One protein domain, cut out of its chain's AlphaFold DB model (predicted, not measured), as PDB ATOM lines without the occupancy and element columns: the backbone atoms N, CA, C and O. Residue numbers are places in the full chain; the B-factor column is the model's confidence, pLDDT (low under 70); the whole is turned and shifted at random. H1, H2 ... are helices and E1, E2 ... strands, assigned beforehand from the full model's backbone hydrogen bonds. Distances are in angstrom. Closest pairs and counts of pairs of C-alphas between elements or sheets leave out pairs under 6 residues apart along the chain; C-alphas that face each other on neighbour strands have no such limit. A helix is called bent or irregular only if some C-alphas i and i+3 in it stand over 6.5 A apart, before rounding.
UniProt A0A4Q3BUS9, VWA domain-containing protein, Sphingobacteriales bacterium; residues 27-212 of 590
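This is residues 27 to 212 of the 590 residues of the protein "VWA domain-containing protein" of Sphingobacteriales bacterium (UniProt A0A4Q3BUS9). Three long helices, H1, H4 and H5, make an elongated bundle; the shorter H3 packs on H1, and a small hairpin, E1 and E2, is set off to one side with long loops. The printed part has 186 residues, mostly helix, in the order H1, E1, E2, H2, H3, H4, H5; the two strands are antiparallel. It is only just loose, close to compact, with a radius of gyration of the C-alphas of 19.6 A, and only just flat, spanning 65 by 39 by 21 A.

E1, residues 86 to 88, and E2, residues 105 to 107, form an antiparallel hairpin at 138 degrees; N 87 and O 106 are 2.9 A apart, within hydrogen-bond range. H2, residues 108 to 112, follows E2 by a tight link and meets H3, residues 114 to 128, only through their link. The hub H1, residues 27 to 68, touches H3 with residues 36 to 50 alone, the closest C-alphas being Tyr 43 and Ala 119, 4.9 A. Their tilt of 34 degrees is shallow, only just short of steep, opposite ways. H4, residues 135 to 163, touches H1 at Phe 155 and Val 54, closest C-alphas 6.2 A, the same way at a shallow tilt of 28 degrees. H5, residues 171 to 208, forms a helical hairpin with H4; their closest C-alphas, Phe 144 and Ala 193, are 4.8 A apart. H5 touches H1, closest C-alphas Leu 37 and Ile 201 at 6.8 A, opposite ways. H3 and H5 are apart. Every O i to N i+4 pair is within hydrogen-bond range in H1, H2, H3 and H4, and 27 of 34 in H5.

H1 runs 61.0 A from C-alpha 27 at (150.365, 90.056, 101.364). H3 measures 20.9 A and H4 41.9 A. H5 measures 58.1 A, ends at C-alpha 208 at (153.102, 86.109, 112.209), and is irregular: C-alphas 172 and 175 are 8.5 A apart.

The C-alphas of Gln 27 and Lys 71 are the farthest apart, 66.1 A. The printed part has no cut. The links H1 to E1 and E1 to E2 are long. Mean pLDDT of the printed part is 88.8; residues 27, 70 to 72, 89, 91, 93 and 130 are under 70.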
ATOM      1  N   GLN A  27     151.126  88.950 100.778       69.88
ATOM      2  CA  GLN A  27     150.365  90.056 101.364       69.88
ATOM      3  C   GLN A  27     148.850  89.824 101.284       69.88
ATOM      4  O   GLN A  27     148.118  90.046 102.253       69.88
ATOM      5  N   THR A  28     148.374  89.296 100.156       74.88
ATOM      6  CA  THR A  28     146.960  88.940  99.969       74.88
ATOM      7  C   THR A  28     146.517  87.851 100.951       74.88
ATOM      8  O   THR A  28     145.419  87.932 101.509       74.88
ATOM      9  N   ASN A  29     147.358  86.844 101.199       82.19
ATOM     10  CA  ASN A  29     147.071  85.784 102.167       82.19
ATOM     11  C   ASN A  29     147.049  86.318 103.610       82.19
ATOM     12  O   ASN A  29     146.085  86.085 104.342       82.19
ATOM     13  N   ARG A  30     148.046  87.125 103.996       87.19
ATOM     14  CA  ARG A  30     148.097  87.787 105.310       87.19
ATOM     15  C   ARG A  30     146.841  88.619 105.575       87.19
ATOM     16  O   ARG A  30     146.205  88.468 106.614       87.19
ATOM     17  N   ASN A  31     146.429  89.442 104.615       85.81
ATOM     18  CA  ASN A  31     145.238  90.283 104.750       85.81
ATOM     19  C   ASN A  31     143.945  89.462 104.870       85.81
ATOM     20  O   ASN A  31     143.044  89.848 105.614       85.81
ATOM     21  N   LYS A  32     143.844  88.306 104.200       85.31
ATOM     22  CA  LYS A  32     142.724  87.369 104.408       85.31
ATOM     23  C   LYS A  32     142.693  86.833 105.842       85.31
ATOM     24  O   LYS A  32     141.618  86.804 106.434       85.31
ATOM     25  N   GLN A  33     143.847  86.468 106.402       88.81
ATOM     26  CA  GLN A  33     143.941  85.970 107.778       88.81
ATOM     27  C   GLN A  33     143.599  87.054 108.806       88.81
ATOM     28  O   GLN A  33     142.811  86.800 109.713       88.81
ATOM     29  N   VAL A  34     144.089  88.289 108.630       90.19
ATOM     30  CA  VAL A  34     143.769  89.406 109.543       90.19
ATOM     31  C   VAL A  34     142.271  89.728 109.520       90.19
ATOM     32  O   VAL A  34     141.677  89.939 110.571       90.19
ATOM     33  N   ARG A  35     141.610  89.685 108.352       88.06
ATOM     34  CA  ARG A  35     140.141  89.824 108.278       88.06
ATOM     35  C   ARG A  35     139.403  88.691 108.997       88.06
ATOM     36  O   ARG A  35     138.343  88.929 109.574       88.06
ATOM     37  N   GLY A  36     139.961  87.480 108.982       89.00
ATOM     38  CA  GLY A  36     139.481  86.364 109.799       89.00
ATOM     39  C   GLY A  36     139.554  86.690 111.293       89.00
ATOM     40  O   GLY A  36     138.544  86.586 111.984       89.00
ATOM     41  N   LEU A  37     140.702  87.187 111.769       92.88
ATOM     42  CA  LEU A  37     140.867  87.640 113.158       92.88
ATOM     43  C   LEU A  37     139.898  88.775 113.518       92.88
ATOM     44  O   LEU A  37     139.228  88.706 114.544       92.88
ATOM     45  N   ASN A  38     139.746  89.777 112.649       92.25
ATOM     46  CA  ASN A  38     138.804  90.880 112.860       92.25
ATOM     47  C   ASN A  38     137.344  90.410 112.907       92.25
ATOM     48  O   ASN A  38     136.552  91.000 113.628       92.25
ATOM     49  N   SER A  39     136.987  89.325 112.211       90.62
ATOM     50  CA  SER A  39     135.643  88.735 112.318       90.62
ATOM     51  C   SER A  39     135.394  88.115 113.701       90.62
ATOM     52  O   SER A  39     134.258  88.119 114.171       90.62
ATOM     53  N   ILE A  40     136.440  87.609 114.371       94.75
ATOM     54  CA  ILE A  40     136.349  87.186 115.777       94.75
ATOM     55  C   ILE A  40     136.165  88.414 116.674       94.75
ATOM     56  O   ILE A  40     135.305  88.397 117.549       94.75
ATOM     57  N   VAL A  41     136.919  89.493 116.439       95.69
ATOM     58  CA  VAL A  41     136.769  90.742 117.207       95.69
ATOM     59  C   VAL A  41     135.361  91.330 117.044       95.69
ATOM     60  O   VAL A  41     134.763  91.731 118.033       95.69
ATOM     61  N   ASP A  42     134.774  91.284 115.845       92.94
ATOM     62  CA  ASP A  42     133.386  91.708 115.610       92.94
ATOM     63  C   ASP A  42     132.378  90.871 116.419       92.94
ATOM     64  O   ASP A  42     131.384  91.393 116.928       92.94
ATOM     65  N   TYR A  43     132.632  89.568 116.572       95.81
ATOM     66  CA  TYR A  43     131.832  88.701 117.440       95.81
ATOM     67  C   TYR A  43     132.002  89.054 118.924       95.81
ATOM     68  O   TYR A  43     131.012  89.090 119.656       95.81
ATOM     69  N   MET A  44     133.219  89.391 119.359       97.75
ATOM     70  CA  MET A  44     133.480  89.892 120.713       97.75
ATOM     71  C   MET A  44     132.797  91.243 120.976       97.75
ATOM     72  O   MET A  44     132.257  91.453 122.060       97.75
ATOM     73  N   ASP A  45     132.756  92.139 119.990       95.62
ATOM     74  CA  ASP A  45     132.084  93.439 120.098       95.62
ATOM     75  C   ASP A  45     130.560  93.282 120.247       95.62
ATOM     76  O   ASP A  45     129.948  93.949 121.091       95.62
ATOM     77  N   GLU A  46     129.938  92.367 119.493       95.12
ATOM     78  CA  GLU A  46     128.521  92.024 119.678       95.12
ATOM     79  C   GLU A  46     128.260  91.339 121.025       95.12
ATOM     80  O   GLU A  46     127.248  91.608 121.676       95.12
ATOM     81  N   ALA A  47     129.183  90.500 121.493       97.25
ATOM     82  CA  ALA A  47     129.100  89.901 122.819       97.25
ATOM     83  C   ALA A  47     129.196  90.954 123.937       97.25
ATOM     84  O   ALA A  47     128.421  90.902 124.892       97.25
ATOM     85  N   SER A  48     130.071  91.956 123.793       97.38
ATOM     86  CA  SER A  48     130.183  93.094 124.715       97.38
ATOM     87  C   SER A  48     128.887  93.912 124.751       97.38
ATOM     88  O   SER A  48     128.413  94.269 125.832       97.38
ATOM     89  N   ARG A  49     128.241  94.131 123.594       95.44
ATOM     90  CA  ARG A  49     126.916  94.772 123.520       95.44
ATOM     91  C   ARG A  49     125.861  93.986 124.301       95.44
ATOM     92  O   ARG A  49     125.083  94.584 125.043       95.44
ATOM     93  N   ILE A  50     125.829  92.662 124.146       95.06
ATOM     94  CA  ILE A  50     124.916  91.806 124.911       95.06
ATOM     95  C   ILE A  50     125.240  91.881 126.402       95.06
ATOM     96  O   ILE A  50     124.343  92.152 127.190       95.06
ATOM     97  N   ASN A  51     126.504  91.747 126.800       97.19
ATOM     98  CA  ASN A  51     126.932  91.877 128.190       97.19
ATOM     99  C   ASN A  51     126.494  93.214 128.830       97.19
ATOM    100  O   ASN A  51     125.963  93.212 129.941       97.19
ATOM    101  N   GLN A  52     126.634  94.336 128.119       95.88
ATOM    102  CA  GLN A  52     126.148  95.648 128.560       95.88
ATOM    103  C   GLN A  52     124.628  95.669 128.767       95.88
ATOM    104  O   GLN A  52     124.128  96.224 129.746       95.88
ATOM    105  N   LEU A  53     123.886  95.086 127.831       94.12
ATOM    106  CA  LEU A  53     122.434  95.006 127.901       94.12
ATOM    107  C   LEU A  53     121.983  94.157 129.100       94.12
ATOM    108  O   LEU A  53     121.148  94.616 129.879       94.12
ATOM    109  N   VAL A  54     122.607  92.991 129.311       95.25
ATOM    110  CA  VAL A  54     122.360  92.144 130.489       95.25
ATOM    111  C   VAL A  54     122.680  92.907 131.772       95.25
ATOM    112  O   VAL A  54     121.912  92.838 132.725       95.25
ATOM    113  N   TYR A  55     123.779  93.670 131.801       96.06
ATOM    114  CA  TYR A  55     124.188  94.446 132.972       96.06
ATOM    115  C   TYR A  55     123.107  95.442 133.401       96.06
ATOM    116  O   TYR A  55     122.725  95.470 134.571       96.06
ATOM    117  N   PHE A  56     122.592  96.250 132.470       94.00
ATOM    118  CA  PHE A  56     121.607  97.274 132.814       94.00
ATOM    119  C   PHE A  56     120.265  96.685 133.255       94.00
ATOM    120  O   PHE A  56     119.641  97.226 134.170       94.00
ATOM    121  N   ASP A  57     119.826  95.584 132.646       93.56
ATOM    122  CA  ASP A  57     118.604  94.904 133.078       93.56
ATOM    123  C   ASP A  57     118.796  94.197 134.424       93.56
ATOM    124  O   ASP A  57     117.940  94.323 135.299       93.56
ATOM    125  N   LEU A  58     119.940  93.547 134.654       94.75
ATOM    126  CA  LEU A  58     120.265  92.932 135.943       94.75
ATOM    127  C   LEU A  58     120.382  93.967 137.068       94.75
ATOM    128  O   LEU A  58     119.959  93.711 138.197       94.75
ATOM    129  N   LEU A  59     120.908  95.155 136.772       93.44
ATOM    130  CA  LEU A  59     120.981  96.263 137.719       93.44
ATOM    131  C   LEU A  59     119.590  96.737 138.158       93.44
ATOM    132  O   LEU A  59     119.354  96.918 139.357       93.44
ATOM    133  N   ASN A  60     118.664  96.900 137.208       92.19
ATOM    134  CA  ASN A  60     117.272  97.258 137.497       92.19
ATOM    135  C   ASN A  60     116.550  96.133 138.245       92.19
ATOM    136  O   ASN A  60     115.882  96.380 139.250       92.19
ATOM    137  N   PHE A  61     116.738  94.891 137.802       93.38
ATOM    138  CA  PHE A  61     116.178  93.696 138.423       93.38
ATOM    139  C   PHE A  61     116.616  93.547 139.884       93.38
ATOM    140  O   PHE A  61     115.799  93.321 140.775       93.38
ATOM    141  N   SER A  62     117.902  93.761 140.155       92.25
ATOM    142  CA  SER A  62     118.452  93.683 141.508       92.25
ATOM    143  C   SER A  62     117.935  94.810 142.399       92.25
ATOM    144  O   SER A  62     117.654  94.589 143.577       92.25
ATOM    145  N   GLN A  63     117.729  96.010 141.846       89.50
ATOM    146  CA  GLN A  63     117.067  97.096 142.569       89.50
ATOM    147  C   GLN A  63     115.619  96.727 142.928       89.50
ATOM    148  O   GLN A  63     115.186  96.969 144.057       89.50
ATOM    149  N   ALA A  64     114.883  96.112 141.999       89.94
ATOM    150  CA  ALA A  64     113.520  95.645 142.236       89.94
ATOM    151  C   ALA A  64     113.466  94.595 143.353       89.94
ATOM    152  O   ALA A  64     112.637  94.717 144.259       89.94
ATOM    153  N   TYR A  65     114.387  93.625 143.337       90.19
ATOM    154  CA  TYR A  65     114.557  92.633 144.399       90.19
ATOM    155  C   TYR A  65     114.789  93.296 145.765       90.19
ATOM    156  O   TYR A  65     114.089  92.993 146.734       90.19
ATOM    157  N   LEU A  66     115.718  94.257 145.846       87.62
ATOM    158  CA  LEU A  66     116.043  94.954 147.094       87.62
ATOM    159  C   LEU A  66     114.862  95.764 147.651       87.62
ATOM    160  O   LEU A  66     114.609  95.711 148.858       87.62
ATOM    161  N   ILE A  67     114.124  96.484 146.797       86.06
ATOM    162  CA  ILE A  67     112.947  97.275 147.197       86.06
ATOM    163  C   ILE A  67     111.810  96.366 147.679       86.06
ATOM    164  O   ILE A  67     111.144  96.655 148.678       86.06
ATOM    165  N   ASN A  68     111.566  95.260 146.976       82.56
ATOM    166  CA  ASN A  68     110.366  94.460 147.183       82.56
ATOM    167  C   ASN A  68     110.412  93.510 148.372       82.56
ATOM    168  O   ASN A  68     109.355  92.966 148.699       82.56
ATOM    169  N   LYS A  69     111.549  93.393 149.080       70.56
ATOM    170  CA  LYS A  69     111.725  92.528 150.265       70.56
ATOM    171  C   LYS A  69     110.585  92.592 151.296       70.56
ATOM    172  O   LYS A  69     110.444  91.656 152.073       70.56
ATOM    173  N   LYS A  70     109.781  93.668 151.333       63.25
ATOM    174  CA  LYS A  70     108.680  93.839 152.302       63.25
ATOM    175  C   LYS A  70     107.294  94.187 151.735       63.25
ATOM    176  O   LYS A  70     106.329  94.063 152.478       63.25
ATOM    177  N   LYS A  71     107.157  94.661 150.488       65.44
ATOM    178  CA  LYS A  71     105.899  95.299 150.013       65.44
ATOM    179  C   LYS A  71     105.320  94.779 148.685       65.44
ATOM    180  O   LYS A  71     104.265  95.260 148.297       65.44
ATOM    181  N   ARG A  72     105.974  93.817 148.012       66.25
ATOM    182  CA  ARG A  72     105.515  93.136 146.771       66.25
ATOM    183  C   ARG A  72     104.771  94.042 145.761       66.25
ATOM    184  O   ARG A  72     103.690  93.700 145.293       66.25
ATOM    185  N   SER A  73     105.345  95.191 145.413       81.56
ATOM    186  CA  SER A  73     104.802  96.080 144.382       81.56
ATOM    187  C   SER A  73     105.305  95.673 142.985       81.56
ATOM    188  O   SER A  73     106.521  95.663 142.753       81.56
ATOM    189  N   PRO A  74     104.400  95.387 142.026       83.31
ATOM    190  CA  PRO A  74     104.773  95.055 140.650       83.31
ATOM    191  C   PRO A  74     105.504  96.187 139.919       83.31
ATOM    192  O   PRO A  74     106.312  95.913 139.042       83.31
ATOM    193  N   ASN A  75     105.272  97.448 140.305       86.19
ATOM    194  CA  ASN A  75     105.745  98.631 139.569       86.19
ATOM    195  C   ASN A  75     107.273  98.761 139.492       86.19
ATOM    196  O   ASN A  75     107.783  99.535 138.689       86.19
ATOM    197  N   TYR A  76     108.006  98.040 140.339       86.38
ATOM    198  CA  TYR A  76     109.467  98.052 140.332       86.38
ATOM    199  C   TYR A  76     110.070  96.952 139.455       86.38
ATOM    200  O   TYR A  76     111.236  97.058 139.090       86.38
ATOM    201  N   TRP A  77     109.307  95.904 139.126       88.81
ATOM    202  CA  TRP A  77     109.776  94.802 138.291       88.81
ATOM    203  C   TRP A  77     109.546  95.142 136.824       88.81
ATOM    204  O   TRP A  77     108.426  95.072 136.325       88.81
ATOM    205  N   TYR A  78     110.614  95.499 136.125       82.75
ATOM    206  CA  TYR A  78     110.579  95.714 134.687       82.75
ATOM    207  C   TYR A  78     111.905  95.268 134.062       82.75
ATOM    208  O   TYR A  78     112.967  95.413 134.667       82.75
ATOM    209  N   SER A  79     111.828  94.723 132.851       81.88
ATOM    210  CA  SER A  79     112.961  94.612 131.930       81.88
ATOM    211  C   SER A  79     112.722  95.629 130.823       81.88
ATOM    212  O   SER A  79     111.574  95.887 130.450       81.88
ATOM    213  N   LYS A  80     113.792  96.252 130.321       81.75
ATOM    214  CA  LYS A  80     113.674  97.157 129.171       81.75
ATOM    215  C   LYS A  80     113.332  96.409 127.888       81.75
ATOM    216  O   LYS A  80     112.877  97.035 126.933       81.75
ATOM    217  N   ILE A  81     113.573  95.102 127.863       80.31
ATOM    218  CA  ILE A  81     113.262  94.253 126.729       80.31
ATOM    219  C   ILE A  81     111.875  93.685 126.933       80.31
ATOM    220  O   ILE A  81     111.571  93.041 127.937       80.31
ATOM    221  N   ASN A  82     111.019  93.961 125.963       75.19
ATOM    222  CA  ASN A  82     109.709  93.366 125.930       75.19
ATOM    223  C   ASN A  82     109.843  91.928 125.401       75.19
ATOM    224  O   ASN A  82     110.667  91.655 124.538       75.19
ATOM    225  N   ALA A  83     109.092  91.007 126.004       80.50
ATOM    226  CA  ALA A  83     109.001  89.610 125.587       80.50
ATOM    227  C   ALA A  83     107.593  89.265 125.060       80.50
ATOM    228  O   ALA A  83     107.231  88.101 124.936       80.50
ATOM    229  N   THR A  84     106.771  90.280 124.782       76.81
ATOM    230  CA  THR A  84     105.460  90.153 124.113       76.81
ATOM    231  C   THR A  84     105.388  90.895 122.796       76.81
ATOM    232  O   THR A  84     104.386  90.768 122.089       76.81
ATOM    233  N   GLY A  85     106.405  91.688 122.456       81.50
ATOM    234  CA  GLY A  85     106.434  92.341 121.165       81.50
ATOM    235  C   GLY A  85     106.573  91.281 120.079       81.50
ATOM    236  O   GLY A  85     107.328  90.318 120.200       81.50
ATOM    237  N   ARG A  86     105.799  91.439 119.007       85.94
ATOM    238  CA  ARG A  86     105.879  90.573 117.832       85.94
ATOM    239  C   ARG A  86     106.482  91.375 116.694       85.94
ATOM    240  O   ARG A  86     105.975  92.437 116.338       85.94
ATOM    241  N   MET A  87     107.547  90.851 116.106       82.94
ATOM    242  CA  MET A  87     108.149  91.388 114.890       82.94
ATOM    243  C   MET A  87     107.942  90.396 113.755       82.94
ATOM    244  O   MET A  87     108.113  89.191 113.936       82.94
ATOM    245  N   LYS A  88     107.555  90.884 112.573       82.62
ATOM    246  CA  LYS A  88     107.388  90.012 111.408       82.62
ATOM    247  C   LYS A  88     108.743  89.429 111.015       82.62
ATOM    248  O   LYS A  88     109.730  90.159 110.920       82.62
ATOM    249  N   SER A  89     108.791  88.118 110.804       69.75
ATOM    250  CA  SER A  89     110.014  87.423 110.431       69.75
ATOM    251  C   SER A  89     110.493  87.907 109.064       69.75
ATOM    252  O   SER A  89     109.802  87.745 108.062       69.75
ATOM    253  N   GLY A  90     111.691  88.490 109.027       70.94
ATOM    254  CA  GLY A  90     112.480  88.655 107.809       70.94
ATOM    255  C   GLY A  90     113.218  87.356 107.464       70.94
ATOM    256  O   GLY A  90     112.751  86.263 107.786       70.94
ATOM    257  N   SER A  91     114.414  87.466 106.873       63.75
ATOM    258  CA  SER A  91     115.350  86.344 106.643       63.75
ATOM    259  C   SER A  91     115.995  85.855 107.953       63.75
ATOM    260  O   SER A  91     117.214  85.847 108.095       63.75
ATOM    261  N   TYR A  92     115.181  85.534 108.958       72.56
ATOM    262  CA  TYR A  92     115.634  85.080 110.278       72.56
ATOM    263  C   TYR A  92     115.597  83.555 110.419       72.56
ATOM    264  O   TYR A  92     116.088  83.019 111.405       72.56
ATOM    265  N   THR A  93     115.075  82.850 109.411       69.25
ATOM    266  CA  THR A  93     114.963  81.383 109.355       69.25
ATOM    267  C   THR A  93     116.313  80.661 109.365       69.25
ATOM    268  O   THR A  93     116.357  79.458 109.589       69.25
ATOM    269  N   GLU A  94     117.412  81.380 109.127       75.62
ATOM    270  CA  GLU A  94     118.777  80.848 109.169       75.62
ATOM    271  C   GLU A  94     119.329  80.663 110.600       75.62
ATOM    272  O   GLU A  94     120.377  80.044 110.763       75.62
ATOM    273  N   PHE A  95     118.640  81.158 111.640       82.81
ATOM    274  CA  PHE A  95     119.096  81.080 113.035       82.81
ATOM    275  C   PHE A  95     118.216  80.138 113.872       82.81
ATOM    276  O   PHE A  95     117.131  80.539 114.285       82.81
ATOM    277  N   PRO A  96     118.673  78.916 114.208       80.88
ATOM    278  CA  PRO A  96     117.875  77.925 114.946       80.88
ATOM    279  C   PRO A  96     117.387  78.384 116.329       80.88
ATOM    280  O   PRO A  96     116.412  77.849 116.863       80.88
ATOM    281  N   GLN A  97     118.098  79.343 116.927       81.31
ATOM    282  CA  GLN A  97     117.784  79.931 118.226       81.31
ATOM    283  C   GLN A  97     116.568  80.868 118.166       81.31
ATOM    284  O   GLN A  97     115.943  81.097 119.196       81.31
ATOM    285  N   VAL A  98     116.215  81.372 116.978       84.31
ATOM    286  CA  VAL A  98     115.064  82.248 116.745       84.31
ATOM    287  C   VAL A  98     114.007  81.453 115.987       84.31
ATOM    288  O   VAL A  98     114.230  81.020 114.860       84.31
ATOM    289  N   LYS A  99     112.839  81.246 116.598       82.75
ATOM    290  CA  LYS A  99     111.772  80.430 116.005       82.75
ATOM    291  C   LYS A  99     110.556  81.293 115.689       82.75
ATOM    292  O   LYS A  99     109.880  81.713 116.627       82.75
ATOM    293  N   PRO A 100     110.263  81.550 114.401       86.19
ATOM    294  CA  PRO A 100     109.003  82.159 114.018       86.19
ATOM    295  C   PRO A 100     107.830  81.264 114.420       86.19
ATOM    296  O   PRO A 100     107.908  80.038 114.319       86.19
ATOM    297  N   ASP A 101     106.740  81.874 114.866       85.50
ATOM    298  CA  ASP A 101     105.473  81.183 115.056       85.50
ATOM    299  C   ASP A 101     104.800  80.839 113.712       85.50
ATOM    300  O   ASP A 101     105.315  81.123 112.628       85.50
ATOM    301  N   LYS A 102     103.622  80.207 113.780       86.56
ATOM    302  CA  LYS A 102     102.864  79.761 112.597       86.56
ATOM    303  C   LYS A 102     102.456  80.906 111.661       86.56
ATOM    304  O   LYS A 102     102.202  80.660 110.489       86.56
ATOM    305  N   GLU A 103     102.384  82.131 112.172       85.62
ATOM    306  CA  GLU A 103     102.028  83.340 111.420       85.62
ATOM    307  C   GLU A 103     103.280  84.071 110.898       85.62
ATOM    308  O   GLU A 103     103.178  85.112 110.244       85.62
ATOM    309  N   GLY A 104     104.468  83.523 111.171       85.50
ATOM    310  CA  GLY A 104     105.746  84.078 110.760       85.50
ATOM    311  C   GLY A 104     106.199  85.254 111.618       85.50
ATOM    312  O   GLY A 104     106.943  86.092 111.118       85.50
ATOM    313  N   PHE A 105     105.771  85.364 112.877       86.69
ATOM    314  CA  PHE A 105     106.281  86.376 113.809       86.69
ATOM    315  C   PHE A 105     107.308  85.787 114.771       86.69
ATOM    316  O   PHE A 105     107.218  84.629 115.163       86.69
ATOM    317  N   ILE A 106     108.273  86.608 115.174       87.50
ATOM    318  CA  ILE A 106     109.233  86.298 116.237       87.50
ATOM    319  C   ILE A 106     109.038  87.255 117.407       87.50
ATOM    320  O   ILE A 106     108.515  88.363 117.239       87.50
ATOM    321  N   ASN A 107     109.487  86.830 118.582       86.25
ATOM    322  CA  ASN A 107     109.541  87.683 119.756       86.25
ATOM    323  C   ASN A 107     110.579  88.801 119.550       86.25
ATOM    324  O   ASN A 107     111.673  88.548 119.036       86.25
ATOM    325  N   ASP A 108     110.266  90.032 119.945       83.81
ATOM    326  CA  ASP A 108     111.213  91.151 119.907       83.81
ATOM    327  C   ASP A 108     112.415  90.933 120.840       83.81
ATOM    328  O   ASP A 108     113.545  91.319 120.511       83.81
ATOM    329  N   TYR A 109     112.211  90.205 121.941       86.00
ATOM    330  CA  TYR A 109     113.297  89.666 122.756       86.00
ATOM    331  C   TYR A 109     114.265  88.806 121.926       86.00
ATOM    332  O   TYR A 109     115.470  89.067 121.924       86.00
ATOM    333  N   ASP A 110     113.764  87.832 121.158       85.00
ATOM    334  CA  ASP A 110     114.610  86.947 120.341       85.00
ATOM    335  C   ASP A 110     115.340  87.730 119.235       85.00
ATOM    336  O   ASP A 110     116.515  87.481 118.945       85.00
ATOM    337  N   ALA A 111     114.684  88.746 118.664       85.38
ATOM    338  CA  ALA A 111     115.280  89.632 117.664       85.38
ATOM    339  C   ALA A 111     116.488  90.425 118.207       85.38
ATOM    340  O   ALA A 111     117.394  90.775 117.446       85.38
ATOM    341  N   THR A 112     116.555  90.664 119.520       86.50
ATOM    342  CA  THR A 112     117.647  91.421 120.157       86.50
ATOM    343  C   THR A 112     119.011  90.720 120.042       86.50
ATOM    344  O   THR A 112     120.058  91.385 119.986       86.50
ATOM    345  N   PHE A 113     119.028  89.385 119.953       89.38
ATOM    346  CA  PHE A 113     120.253  88.582 119.809       89.38
ATOM    347  C   PHE A 113     120.659  88.346 118.357       89.38
ATOM    348  O   PHE A 113     121.740  87.823 118.092       89.38
ATOM    349  N   LEU A 114     119.845  88.769 117.393       87.81
ATOM    350  CA  LEU A 114     120.107  88.525 115.981       87.81
ATOM    351  C   LEU A 114     121.471  89.065 115.498       87.81
ATOM    352  O   LEU A 114     122.164  88.337 114.780       87.81
ATOM    353  N   PRO A 115     121.919  90.282 115.876       90.44
ATOM    354  CA  PRO A 115     123.265  90.743 115.528       90.44
ATOM    355  C   PRO A 115     124.375  89.818 116.051       90.44
ATOM    356  O   PRO A 115     125.329  89.539 115.321       90.44
ATOM    357  N   LEU A 116     124.204  89.265 117.260       92.69
ATOM    358  CA  LEU A 116     125.147  88.315 117.850       92.69
ATOM    359  C   LEU A 116     125.194  87.016 117.039       92.69
ATOM    360  O   LEU A 116     126.276  86.558 116.673       92.69
ATOM    361  N   TYR A 117     124.037  86.440 116.705       90.75
ATOM    362  CA  TYR A 117     123.976  85.200 115.926       90.75
ATOM    363  C   TYR A 117     124.539  85.371 114.512       90.75
ATOM    364  O   TYR A 117     125.240  84.492 114.014       90.75
ATOM    365  N   ARG A 118     124.333  86.536 113.887       89.56
ATOM    366  CA  ARG A 118     124.969  86.889 112.607       89.56
ATOM    367  C   ARG A 118     126.487  86.979 112.709       89.56
ATOM    368  O   ARG A 118     127.181  86.614 111.762       89.56
ATOM    369  N   ALA A 119     127.017  87.517 113.805       90.75
ATOM    370  CA  ALA A 119     128.460  87.556 114.030       90.75
ATOM    371  C   ALA A 119     129.028  86.143 114.263       90.75
ATOM    372  O   ALA A 119     130.013  85.780 113.623       90.75
ATOM    373  N   LYS A 120     128.340  85.314 115.063       90.81
ATOM    374  CA  LYS A 120     128.684  83.898 115.290       90.81
ATOM    375  C   LYS A 120     128.703  83.097 113.984       90.81
ATOM    376  O   LYS A 120     129.712  82.484 113.668       90.81
ATOM    377  N   ASN A 121     127.664  83.206 113.153       88.06
ATOM    378  CA  ASN A 121     127.604  82.507 111.864       88.06
ATOM    379  C   ASN A 121     128.737  82.934 110.904       88.06
ATOM    380  O   ASN A 121     129.362  82.106 110.242       88.06
ATOM    381  N   ARG A 122     129.065  84.236 110.856       85.81
ATOM    382  CA  ARG A 122     130.212  84.733 110.071       85.81
ATOM    383  C   ARG A 122     131.535  84.137 110.553       85.81
ATOM    384  O   ARG A 122     132.374  83.793 109.724       85.81
ATOM    385  N   MET A 123     131.715  84.015 111.865       88.12
ATOM    386  CA  MET A 123     132.872  83.358 112.471       88.12
ATOM    387  C   MET A 123     132.897  81.857 112.138       88.12
ATOM    388  O   MET A 123     133.922  81.373 111.663       88.12
ATOM    389  N   ASP A 124     131.784  81.136 112.281       86.44
ATOM    390  CA  ASP A 124     131.689  79.704 111.962       86.44
ATOM    391  C   ASP A 124     132.053  79.419 110.494       86.44
ATOM    392  O   ASP A 124     132.840  78.519 110.198       86.44
ATOM    393  N   ALA A 125     131.592  80.254 109.560       85.75
ATOM    394  CA  ALA A 125     131.976  80.155 108.150       85.75
ATOM    395  C   ALA A 125     133.493  80.353 107.918       85.75
ATOM    396  O   ALA A 125     134.085  79.744 107.019       85.75
ATOM    397  N   GLN A 126     134.159  81.193 108.718       82.06
ATOM    398  CA  GLN A 126     135.616  81.386 108.647       82.06
ATOM    399  C   GLN A 126     136.376  80.166 109.182       82.06
ATOM    400  O   GLN A 126     137.408  79.799 108.615       82.06
ATOM    401  N   LEU A 127     135.848  79.522 110.228       81.88
ATOM    402  CA  LEU A 127     136.387  78.276 110.776       81.88
ATOM    403  C   LEU A 127     136.281  77.133 109.758       81.88
ATOM    404  O   LEU A 127     137.269  76.449 109.502       81.88
ATOM    405  N   LEU A 128     135.122  76.987 109.107       81.94
ATOM    406  CA  LEU A 128     134.887  75.964 108.078       81.94
ATOM    407  C   LEU A 128     135.778  76.138 106.844       81.94
ATOM    408  O   LEU A 128     136.211  75.161 106.242       81.94
ATOM    409  N   THR A 129     136.080  77.383 106.471       80.38
ATOM    410  CA  THR A 129     136.967  77.683 105.333       80.38
ATOM    411  C   THR A 129     138.455  77.657 105.697       80.38
ATOM    412  O   THR A 129     139.279  78.065 104.879       80.38
ATOM    413  N   ALA A 130     138.805  77.199 106.908       69.88
ATOM    414  CA  ALA A 130     140.170  77.113 107.434       69.88
ATOM    415  C   ALA A 130     140.964  78.432 107.341       69.88
ATOM    416  O   ALA A 130     142.190  78.435 107.254       69.88
ATOM    417  N   LYS A 131     140.278  79.584 107.372       76.31
ATOM    418  CA  LYS A 131     140.937  80.904 107.358       76.31
ATOM    419  C   LYS A 131     141.586  81.246 108.698       76.31
ATOM    420  O   LYS A 131     142.470  82.097 108.748       76.31
ATOM    421  N   ILE A 132     141.145  80.584 109.767       78.62
ATOM    422  CA  ILE A 132     141.707  80.663 111.114       78.62
ATOM    423  C   ILE A 132     142.143  79.249 111.501       78.62
ATOM    424  O   ILE A 132     141.305  78.367 111.661       78.62
ATOM    425  N   THR A 133     143.449  79.035 111.649       83.56
ATOM    426  CA  THR A 133     144.024  77.707 111.936       83.56
ATOM    427  C   THR A 133     144.808  77.649 113.242       83.56
ATOM    428  O   THR A 133     145.199  76.568 113.669       83.56
ATOM    429  N   ASN A 134     145.045  78.792 113.896       90.50
ATOM    430  CA  ASN A 134     145.852  78.855 115.111       90.50
ATOM    431  C   ASN A 134     145.167  78.090 116.270       90.50
ATOM    432  O   ASN A 134     144.110  78.531 116.732       90.50
ATOM    433  N   PRO A 135     145.762  76.998 116.794       92.75
ATOM    434  CA  PRO A 135     145.110  76.155 117.800       92.75
ATOM    435  C   PRO A 135     144.798  76.876 119.116       92.75
ATOM    436  O   PRO A 135     143.773  76.600 119.739       92.75
ATOM    437  N   ALA A 136     145.652  77.819 119.528       94.75
ATOM    438  CA  ALA A 136     145.437  78.590 120.748       94.75
ATOM    439  C   ALA A 136     144.202  79.491 120.618       94.75
ATOM    440  O   ALA A 136     143.371  79.506 121.522       94.75
ATOM    441  N   ILE A 137     144.038  80.163 119.469       95.69
ATOM    442  CA  ILE A 137     142.852  80.985 119.169       95.69
ATOM    443  C   ILE A 137     141.590  80.116 119.135       95.69
ATOM    444  O   ILE A 137     140.575  80.479 119.720       95.69
ATOM    445  N   LEU A 138     141.640  78.949 118.483       94.25
ATOM    446  CA  LEU A 138     140.484  78.048 118.383       94.25
ATOM    447  C   LEU A 138     140.015  77.542 119.758       94.25
ATOM    448  O   LEU A 138     138.814  77.502 120.036       94.25
ATOM    449  N   SER A 139     140.957  77.187 120.634       95.44
ATOM    450  CA  SER A 139     140.662  76.708 121.988       95.44
ATOM    451  C   SER A 139     140.014  77.790 122.861       95.44
ATOM    452  O   SER A 139     138.974  77.564 123.496       95.44
ATOM    453  N   THR A 140     140.578  79.001 122.858       97.75
ATOM    454  CA  THR A 140     140.038  80.116 123.644       97.75
ATOM    455  C   THR A 140     138.710  80.619 123.078       97.75
ATOM    456  O   THR A 140     137.818  80.958 123.852       97.75
ATOM    457  N   LEU A 141     138.504  80.547 121.758       96.31
ATOM    458  CA  LEU A 141     137.241  80.907 121.104       96.31
ATOM    459  C   LEU A 141     136.084  79.990 121.511       96.31
ATOM    460  O   LEU A 141     134.969  80.460 121.760       96.31
ATOM    461  N   LYS A 142     136.349  78.685 121.633       95.06
ATOM    462  CA  LYS A 142     135.371  77.717 122.146       95.06
ATOM    463  C   LYS A 142     134.971  78.053 123.583       95.06
ATOM    464  O   LYS A 142     133.785  78.065 123.907       95.06
ATOM    465  N   THR A 143     135.957  78.362 124.424       97.25
ATOM    466  CA  THR A 143     135.725  78.737 125.826       97.25
ATOM    467  C   THR A 143     134.910  80.025 125.923       97.25
ATOM    468  O   THR A 143     133.901  80.056 126.622       97.25
ATOM    469  N   PHE A 144     135.294  81.057 125.173       98.19
ATOM    470  CA  PHE A 144     134.563  82.318 125.078       98.19
ATOM    471  C   PHE A 144     133.103  82.114 124.671       98.19
ATOM    472  O   PHE A 144     132.202  82.597 125.352       98.19
ATOM    473  N   THR A 145     132.866  81.334 123.614       96.31
ATOM    474  CA  THR A 145     131.513  81.044 123.124       96.31
ATOM    475  C   THR A 145     130.663  80.358 124.189       96.31
ATOM    476  O   THR A 145     129.525  80.757 124.407       96.31
ATOM    477  N   HIS A 146     131.226  79.387 124.912       95.94
ATOM    478  CA  HIS A 146     130.526  78.708 126.003       95.94
ATOM    479  C   HIS A 146     130.145  79.661 127.152       95.94
ATOM    480  O   HIS A 146     129.026  79.604 127.667       95.94
ATOM    481  N   GLN A 147     131.058  80.553 127.557       97.62
ATOM    482  CA  GLN A 147     130.768  81.522 128.622       97.62
ATOM    483  C   GLN A 147     129.736  82.566 128.186       97.62
ATOM    484  O   GLN A 147     128.866  82.941 128.971       97.62
ATOM    485  N   LEU A 148     129.779  82.994 126.923       96.44
ATOM    486  CA  LEU A 148     128.767  83.882 126.362       96.44
ATOM    487  C   LEU A 148     127.388  83.215 126.302       96.44
ATOM    488  O   LEU A 148     126.407  83.823 126.727       96.44
ATOM    489  N   ASP A 149     127.308  81.969 125.831       92.81
ATOM    490  CA  ASP A 149     126.052  81.212 125.787       92.81
ATOM    491  C   ASP A 149     125.470  81.044 127.213       92.81
ATOM    492  O   ASP A 149     124.263  81.184 127.417       92.81
ATOM    493  N   SER A 150     126.324  80.851 128.226       93.06
ATOM    494  CA  SER A 150     125.915  80.800 129.641       93.06
ATOM    495  C   SER A 150     125.341  82.134 130.139       93.06
ATOM    496  O   SER A 150     124.284  82.149 130.773       93.06
ATOM    497  N   LEU A 151     125.983  83.261 129.806       95.31
ATOM    498  CA  LEU A 151     125.491  84.605 130.136       95.31
ATOM    499  C   LEU A 151     124.134  84.894 129.469       95.31
ATOM    500  O   LEU A 151     123.214  85.384 130.124       95.31
ATOM    501  N   VAL A 152     123.989  84.551 128.183       93.25
ATOM    502  CA  VAL A 152     122.735  84.702 127.421       93.25
ATOM    503  C   VAL A 152     121.616  83.862 128.039       93.25
ATOM    504  O   VAL A 152     120.506  84.360 128.231       93.25
ATOM    505  N   ASN A 153     121.904  82.616 128.422       91.00
ATOM    506  CA  ASN A 153     120.931  81.742 129.073       91.00
ATOM    507  C   ASN A 153     120.492  82.271 130.446       91.00
ATOM    508  O   ASN A 153     119.301  82.249 130.755       91.00
ATOM    509  N   GLY A 154     121.421  82.777 131.264       92.94
ATOM    510  CA  GLY A 154     121.081  83.412 132.543       92.94
ATOM    511  C   GLY A 154     120.203  84.651 132.353       92.94
ATOM    512  O   GLY A 154     119.232  84.857 133.080       92.94
ATOM    513  N   PHE A 155     120.483  85.445 131.319       94.06
ATOM    514  CA  PHE A 155     119.669  86.609 130.998       94.06
ATOM    515  C   PHE A 155     118.257  86.232 130.532       94.06
ATOM    516  O   PHE A 155     117.288  86.884 130.918       94.06
ATOM    517  N   LYS A 156     118.110  85.139 129.775       91.19
ATOM    518  CA  LYS A 156     116.792  84.597 129.425       91.19
ATOM    519  C   LYS A 156     115.960  84.253 130.657       91.19
ATOM    520  O   LYS A 156     114.797  84.633 130.724       91.19
ATOM    521  N   GLN A 157     116.567  83.627 131.666       93.00
ATOM    522  CA  GLN A 157     115.875  83.321 132.924       93.00
ATOM    523  C   GLN A 157     115.394  84.585 133.649       93.00
ATOM    524  O   GLN A 157     114.285  84.593 134.185       93.00
ATOM    525  N   LEU A 158     116.193  85.659 133.634       94.56
ATOM    526  CA  LEU A 158     115.796  86.963 134.171       94.56
ATOM    527  C   LEU A 158     114.564  87.514 133.449       94.56
ATOM    528  O   LEU A 158     113.582  87.879 134.102       94.56
ATOM    529  N   VAL A 159     114.600  87.560 132.117       92.25
ATOM    530  CA  VAL A 159     113.489  88.087 131.314       92.25
ATOM    531  C   VAL A 159     112.232  87.245 131.515       92.25
ATOM    532  O   VAL A 159     111.176  87.802 131.809       92.25
ATOM    533  N   ASP A 160     112.346  85.916 131.479       91.44
ATOM    534  CA  ASP A 160     111.230  84.999 131.723       91.44
ATOM    535  C   ASP A 160     110.625  85.182 133.123       91.44
ATOM    536  O   ASP A 160     109.410  85.064 133.297       91.44
ATOM    537  N   TYR A 161     111.446  85.462 134.138       93.62
ATOM    538  CA  TYR A 161     110.972  85.707 135.499       93.62
ATOM    539  C   TYR A 161     110.118  86.974 135.592       93.62
ATOM    540  O   TYR A 161     109.026  86.943 136.169       93.62
ATOM    541  N   VAL A 162     110.595  88.081 135.011       92.38
ATOM    542  CA  VAL A 162     109.868  89.359 135.007       92.38
ATOM    543  C   VAL A 162     108.616  89.256 134.144       92.38
ATOM    544  O   VAL A 162     107.527  89.623 134.587       92.38
ATOM    545  N   HIS A 163     108.758  88.723 132.933       89.75
ATOM    546  CA  HIS A 163     107.694  88.686 131.942       89.75
ATOM    547  C   HIS A 163     106.501  87.841 132.400       89.75
ATOM    548  O   HIS A 163     105.362  88.309 132.394       89.75
ATOM    549  N   ASN A 164     106.769  86.637 132.910       90.94
ATOM    550  CA  ASN A 164     105.730  85.743 133.421       90.94
ATOM    551  C   ASN A 164     105.228  86.145 134.818       90.94
ATOM    552  O   ASN A 164     104.523  85.373 135.465       90.94
ATOM    553  N   LYS A 165     105.616  87.328 135.320       91.62
ATOM    554  CA  LYS A 165     105.255  87.852 136.645       91.62
ATOM    555  C   LYS A 165     105.536  86.866 137.785       91.62
ATOM    556  O   LYS A 165     104.813  86.849 138.782       91.62
ATOM    557  N   LYS A 166     106.605  86.061 137.676       92.50
ATOM    558  CA  LYS A 166     106.940  85.023 138.673       92.50
ATOM    559  C   LYS A 166     107.163  85.607 140.070       92.50
ATOM    560  O   LYS A 166     106.882  84.941 141.060       92.50
ATOM    561  N   PHE A 167     107.565  86.876 140.152       90.44
ATOM    562  CA  PHE A 167     107.673  87.645 141.396       90.44
ATOM    563  C   PHE A 167     106.372  87.727 142.217       90.44
ATOM    564  O   PHE A 167     106.433  87.979 143.417       90.44
ATOM    565  N   ALA A 168     105.195  87.539 141.607       89.56
ATOM    566  CA  ALA A 168     103.920  87.536 142.329       89.56
ATOM    567  C   ALA A 168     103.736  86.259 143.170       89.56
ATOM    568  O   ALA A 168     103.191  86.318 144.273       89.56
ATOM    569  N   SER A 169     104.225  85.123 142.662       89.56
ATOM    570  CA  SER A 169     104.146  83.803 143.300       89.56
ATOM    571  C   SER A 169     105.422  83.391 144.052       89.56
ATOM    572  O   SER A 169     105.366  82.495 144.889       89.56
ATOM    573  N   ASP A 170     106.567  84.027 143.781       88.31
ATOM    574  CA  ASP A 170     107.862  83.734 144.416       88.31
ATOM    575  C   ASP A 170     107.927  84.287 145.848       88.31
ATOM    576  O   ASP A 170     108.305  85.433 146.112       88.31
ATOM    577  N   SER A 171     107.511  83.452 146.799       83.25
ATOM    578  CA  SER A 171     107.510  83.801 148.215       83.25
ATOM    579  C   SER A 171     108.933  84.023 148.724       83.25
ATOM    580  O   SER A 171     109.748  83.111 148.756       83.25
ATOM    581  N   GLY A 172     109.226  85.259 149.136       83.88
ATOM    582  CA  GLY A 172     110.559  85.643 149.609       83.88
ATOM    583  C   GLY A 172     111.556  85.983 148.496       83.88
ATOM    584  O   GLY A 172     112.691  86.320 148.815       83.88
ATOM    585  N   PHE A 173     111.135  85.970 147.223       90.38
ATOM    586  CA  PHE A 173     111.976  86.294 146.061       90.38
ATOM    587  C   PHE A 173     113.213  85.391 145.909       90.38
ATOM    588  O   PHE A 173     114.280  85.841 145.491       90.38
ATOM    589  N   SER A 174     113.066  84.113 146.260       90.12
ATOM    590  CA  SER A 174     114.127  83.105 146.174       90.12
ATOM    591  C   SER A 174     114.573  82.844 144.733       90.12
ATOM    592  O   SER A 174     115.768  82.766 144.465       90.12
ATOM    593  N   GLY A 175     113.632  82.806 143.786       91.88
ATOM    594  CA  GLY A 175     113.929  82.665 142.362       91.88
ATOM    595  C   GLY A 175     114.618  83.903 141.791       91.88
ATOM    596  O   GLY A 175     115.541  83.777 140.991       91.88
ATOM    597  N   ALA A 176     114.237  85.105 142.240       92.12
ATOM    598  CA  ALA A 176     114.960  86.321 141.859       92.12
ATOM    599  C   ALA A 176     116.406  86.306 142.369       92.12
ATOM    600  O   ALA A 176     117.322  86.638 141.617       92.12
ATOM    601  N   LEU A 177     116.622  85.896 143.624       91.94
ATOM    602  CA  LEU A 177     117.964  85.779 144.189       91.94
ATOM    603  C   LEU A 177     118.811  84.757 143.418       91.94
ATOM    604  O   LEU A 177     119.927  85.088 143.035       91.94
ATOM    605  N   GLN A 178     118.262  83.582 143.100       92.88
ATOM    606  CA  GLN A 178     118.951  82.564 142.298       92.88
ATOM    607  C   GLN A 178     119.390  83.090 140.925       92.88
ATOM    608  O   GLN A 178     120.491  82.789 140.476       92.88
ATOM    609  N   ILE A 179     118.566  83.907 140.259       95.19
ATOM    610  CA  ILE A 179     118.929  84.530 138.975       95.19
ATOM    611  C   ILE A 179     120.103  85.505 139.148       95.19
ATOM    612  O   ILE A 179     121.021  85.515 138.327       95.19
ATOM    613  N   ILE A 180     120.096  86.310 140.215       93.50
ATOM    614  CA  ILE A 180     121.202  87.227 140.534       93.50
ATOM    615  C   ILE A 180     122.483  86.432 140.827       93.50
ATOM    616  O   ILE A 180     123.544  86.757 140.290       93.50
ATOM    617  N   GLU A 181     122.389  85.383 141.643       91.94
ATOM    618  CA  GLU A 181     123.505  84.504 142.015       91.94
ATOM    619  C   GLU A 181     124.053  83.710 140.826       91.94
ATOM    620  O   GLU A 181     125.254  83.467 140.764       91.94
ATOM    621  N   LEU A 182     123.208  83.364 139.854       92.75
ATOM    622  CA  LEU A 182     123.620  82.737 138.599       92.75
ATOM    623  C   LEU A 182     124.386  83.717 137.702       92.75
ATOM    624  O   LEU A 182     125.433  83.377 137.152       92.75
ATOM    625  N   LEU A 183     123.863  84.934 137.527       95.44
ATOM    626  CA  LEU A 183     124.439  85.909 136.601       95.44
ATOM    627  C   LEU A 183     125.718  86.556 137.134       95.44
ATOM    628  O   LEU A 183     126.628  86.813 136.353       95.44
ATOM    629  N   THR A 184     125.824  86.785 138.444       93.19
ATOM    630  CA  THR A 184     126.991  87.420 139.083       93.19
ATOM    631  C   THR A 184     128.333  86.781 138.664       93.19
ATOM    632  O   THR A 184     129.159  87.474 138.062       93.19
ATOM    633  N   PRO A 185     128.572  85.469 138.866       92.38
ATOM    634  CA  PRO A 185     129.802  84.818 138.412       92.38
ATOM    635  C   PRO A 185     129.906  84.720 136.881       92.38
ATOM    636  O   PRO A 185     131.019  84.708 136.353       92.38
ATOM    637  N   ALA A 186     128.787  84.702 136.146       95.31
ATOM    638  CA  ALA A 186     128.797  84.652 134.682       95.31
ATOM    639  C   ALA A 186     129.430  85.911 134.058       95.31
ATOM    640  O   ALA A 186     130.142  85.802 133.060       95.31
ATOM    641  N   PHE A 187     129.254  87.094 134.664       96.19
ATOM    642  CA  PHE A 187     129.947  88.320 134.236       96.19
ATOM    643  C   PHE A 187     131.473  88.183 134.336       96.19
ATOM    644  O   PHE A 187     132.194  88.539 133.401       96.19
ATOM    645  N   GLN A 188     131.970  87.620 135.440       93.06
ATOM    646  CA  GLN A 188     133.404  87.414 135.656       93.06
ATOM    647  C   GLN A 188     133.979  86.354 134.707       93.06
ATOM    648  O   GLN A 188     135.050  86.550 134.126       93.06
ATOM    649  N   GLN A 189     133.261  85.246 134.514       95.38
ATOM    650  CA  GLN A 189     133.661  84.176 133.597       95.38
ATOM    651  C   GLN A 189     133.689  84.661 132.144       95.38
ATOM    652  O   GLN A 189     134.655  84.388 131.428       95.38
ATOM    653  N   TYR A 190     132.681  85.435 131.729       97.25
ATOM    654  CA  TYR A 190     132.642  86.090 130.425       97.25
ATOM    655  C   TYR A 190     133.849  87.011 130.220       97.25
ATOM    656  O   TYR A 190     134.558  86.874 129.222       97.25
ATOM    657  N   LYS A 191     134.127  87.912 131.175       95.00
ATOM    658  CA  LYS A 191     135.259  88.843 131.072       95.00
ATOM    659  C   LYS A 191     136.584  88.104 130.931       95.00
ATOM    660  O   LYS A 191     137.343  88.389 130.008       95.00
ATOM    661  N   LYS A 192     136.827  87.109 131.790       96.00
ATOM    662  CA  LYS A 192     138.039  86.284 131.726       96.00
ATOM    663  C   LYS A 192     138.179  85.600 130.365       96.00
ATOM    664  O   LYS A 192     139.250  85.636 129.770       96.00
ATOM    665  N   ALA A 193     137.103  84.995 129.862       98.00
ATOM    666  CA  ALA A 193     137.135  84.307 128.577       98.00
ATOM    667  C   ALA A 193     137.344  85.270 127.395       98.00
ATOM    668  O   ALA A 193     138.015  84.907 126.433       98.00
ATOM    669  N   SER A 194     136.819  86.496 127.479       97.25
ATOM    670  CA  SER A 194     137.071  87.562 126.501       97.25
ATOM    671  C   SER A 194     138.553  87.953 126.468       97.25
ATOM    672  O   SER A 194     139.155  88.005 125.395       97.25
ATOM    673  N   ASP A 195     139.166  88.170 127.634       95.44
ATOM    674  CA  ASP A 195     140.588  88.523 127.726       95.44
ATOM    675  C   ASP A 195     141.486  87.389 127.222       95.44
ATOM    676  O   ASP A 195     142.435  87.614 126.469       95.44
ATOM    677  N   ASP A 196     141.171  86.153 127.612       97.50
ATOM    678  CA  ASP A 196     141.927  84.972 127.206       97.50
ATOM    679  C   ASP A 196     141.773  84.658 125.711       97.50
ATOM    680  O   ASP A 196     142.690  84.092 125.120       97.50
ATOM    681  N   LEU A 197     140.668  85.059 125.074       98.12
ATOM    682  CA  LEU A 197     140.504  84.973 123.623       98.12
ATOM    683  C   LEU A 197     141.379  85.987 122.882       98.12
ATOM    684  O   LEU A 197     142.037  85.629 121.904       98.12
ATOM    685  N   TYR A 198     141.427  87.238 123.338       97.62
ATOM    686  CA  TYR A 198     142.147  88.273 122.597       97.62
ATOM    687  C   TYR A 198     143.675  88.146 122.691       97.62
ATOM    688  O   TYR A 198     144.366  88.401 121.705       97.62
ATOM    689  N   LYS A 199     144.218  87.679 123.825       96.62
ATOM    690  CA  LYS A 199     145.672  87.470 124.011       96.62
ATOM    691  C   LYS A 199     146.341  86.683 122.863       96.62
ATOM    692  O   LYS A 199     147.288  87.202 122.270       96.62
ATOM    693  N   PRO A 200     145.898  85.460 122.501       97.19
ATOM    694  CA  PRO A 200     146.501  84.712 121.399       97.19
ATOM    695  C   PRO A 200     146.230  85.336 120.021       97.19
ATOM    696  O   PRO A 200     147.058  85.167 119.127       97.19
ATOM    697  N   ILE A 201     145.127  86.075 119.838       96.62
ATOM    698  CA  ILE A 201     144.851  86.824 118.597       96.62
ATOM    699  C   ILE A 201     145.917  87.906 118.396       96.62
ATOM    700  O   ILE A 201     146.556  87.961 117.344       96.62
ATOM    701  N   GLU A 202     146.147  88.729 119.418       95.69
ATOM    702  CA  GLU A 202     147.132  89.809 119.383       95.69
ATOM    703  C   GLU A 202     148.563  89.273 119.246       95.69
ATOM    704  O   GLU A 202     149.346  89.781 118.436       95.69
ATOM    705  N   ALA A 203     148.895  88.195 119.963       95.88
ATOM    706  CA  ALA A 203     150.192  87.534 119.853       95.88
ATOM    707  C   ALA A 203     150.434  86.979 118.440       95.88
ATOM    708  O   ALA A 203     151.513  87.175 117.873       95.88
ATOM    709  N   TYR A 204     149.436  86.323 117.840       94.81
ATOM    710  CA  TYR A 204     149.538  85.782 116.484       94.81
ATOM    711  C   TYR A 204     149.667  86.890 115.434       94.81
ATOM    712  O   TYR A 204     150.525  86.807 114.553       94.81
ATOM    713  N   TYR A 205     148.889  87.967 115.564       93.44
ATOM    714  CA  TYR A 205     149.007  89.130 114.688       93.44
ATOM    715  C   TYR A 205     150.408  89.750 114.745       93.44
ATOM    716  O   TYR A 205     151.047  89.951 113.713       93.44
ATOM    717  N   THR A 206     150.914  89.982 115.957       91.88
ATOM    718  CA  THR A 206     152.202  90.649 116.184       91.88
ATOM    719  C   THR A 206     153.390  89.794 115.746       91.88
ATOM    720  O   THR A 206     154.401  90.330 115.298       91.88
ATOM    721  N   SER A 207     153.302  88.468 115.867       92.62
ATOM    722  CA  SER A 207     154.409  87.559 115.535       92.62
ATOM    723  C   SER A 207     154.405  87.100 114.076       92.62
ATOM    724  O   SER A 207     155.469  87.070 113.460       92.62
ATOM    725  N   VAL A 208     153.235  86.779 113.516       91.06
ATOM    726  CA  VAL A 208     153.102  86.109 112.209       91.06
ATOM    727  C   VAL A 208     152.504  87.015 111.137       91.06
ATOM    728  O   VAL A 208     152.896  86.932 109.976       91.06
ATOM    729  N   LEU A 209     151.579  87.908 111.502       89.62
ATOM    730  CA  LEU A 209     150.828  88.735 110.548       89.62
ATOM    731  C   LEU A 209     151.218  90.211 110.629       89.62
ATOM    732  O   LEU A 209     150.365  91.091 110.486       89.62
ATOM    733  N   LYS A 210     152.509  90.502 110.817       84.00
ATOM    734  CA  LYS A 210     153.012  91.882 110.849       84.00
ATOM    735  C   LYS A 210     152.599  92.642 109.579       84.00
ATOM    736  O   LYS A 210     152.631  92.062 108.491       84.00
ATOM    737  N   PRO A 211     152.164  93.905 109.691       82.88
ATOM    738  CA  PRO A 211     151.841  94.709 108.521       82.88
ATOM    739  C   PRO A 211     153.105  95.043 107.715       82.88
ATOM    740  O   PRO A 211     154.204  95.143 108.264       82.88
ATOM    741  N   ALA A 212     152.950  95.228 106.404       76.69
ATOM    742  CA  ALA A 212     154.054  95.600 105.525       76.69
ATOM    743  C   ALA A 212     154.401  97.087 105.697       76.69
ATOM    744  O   ALA A 212     153.507  97.916 105.842       76.69
TER     745      ALA A 212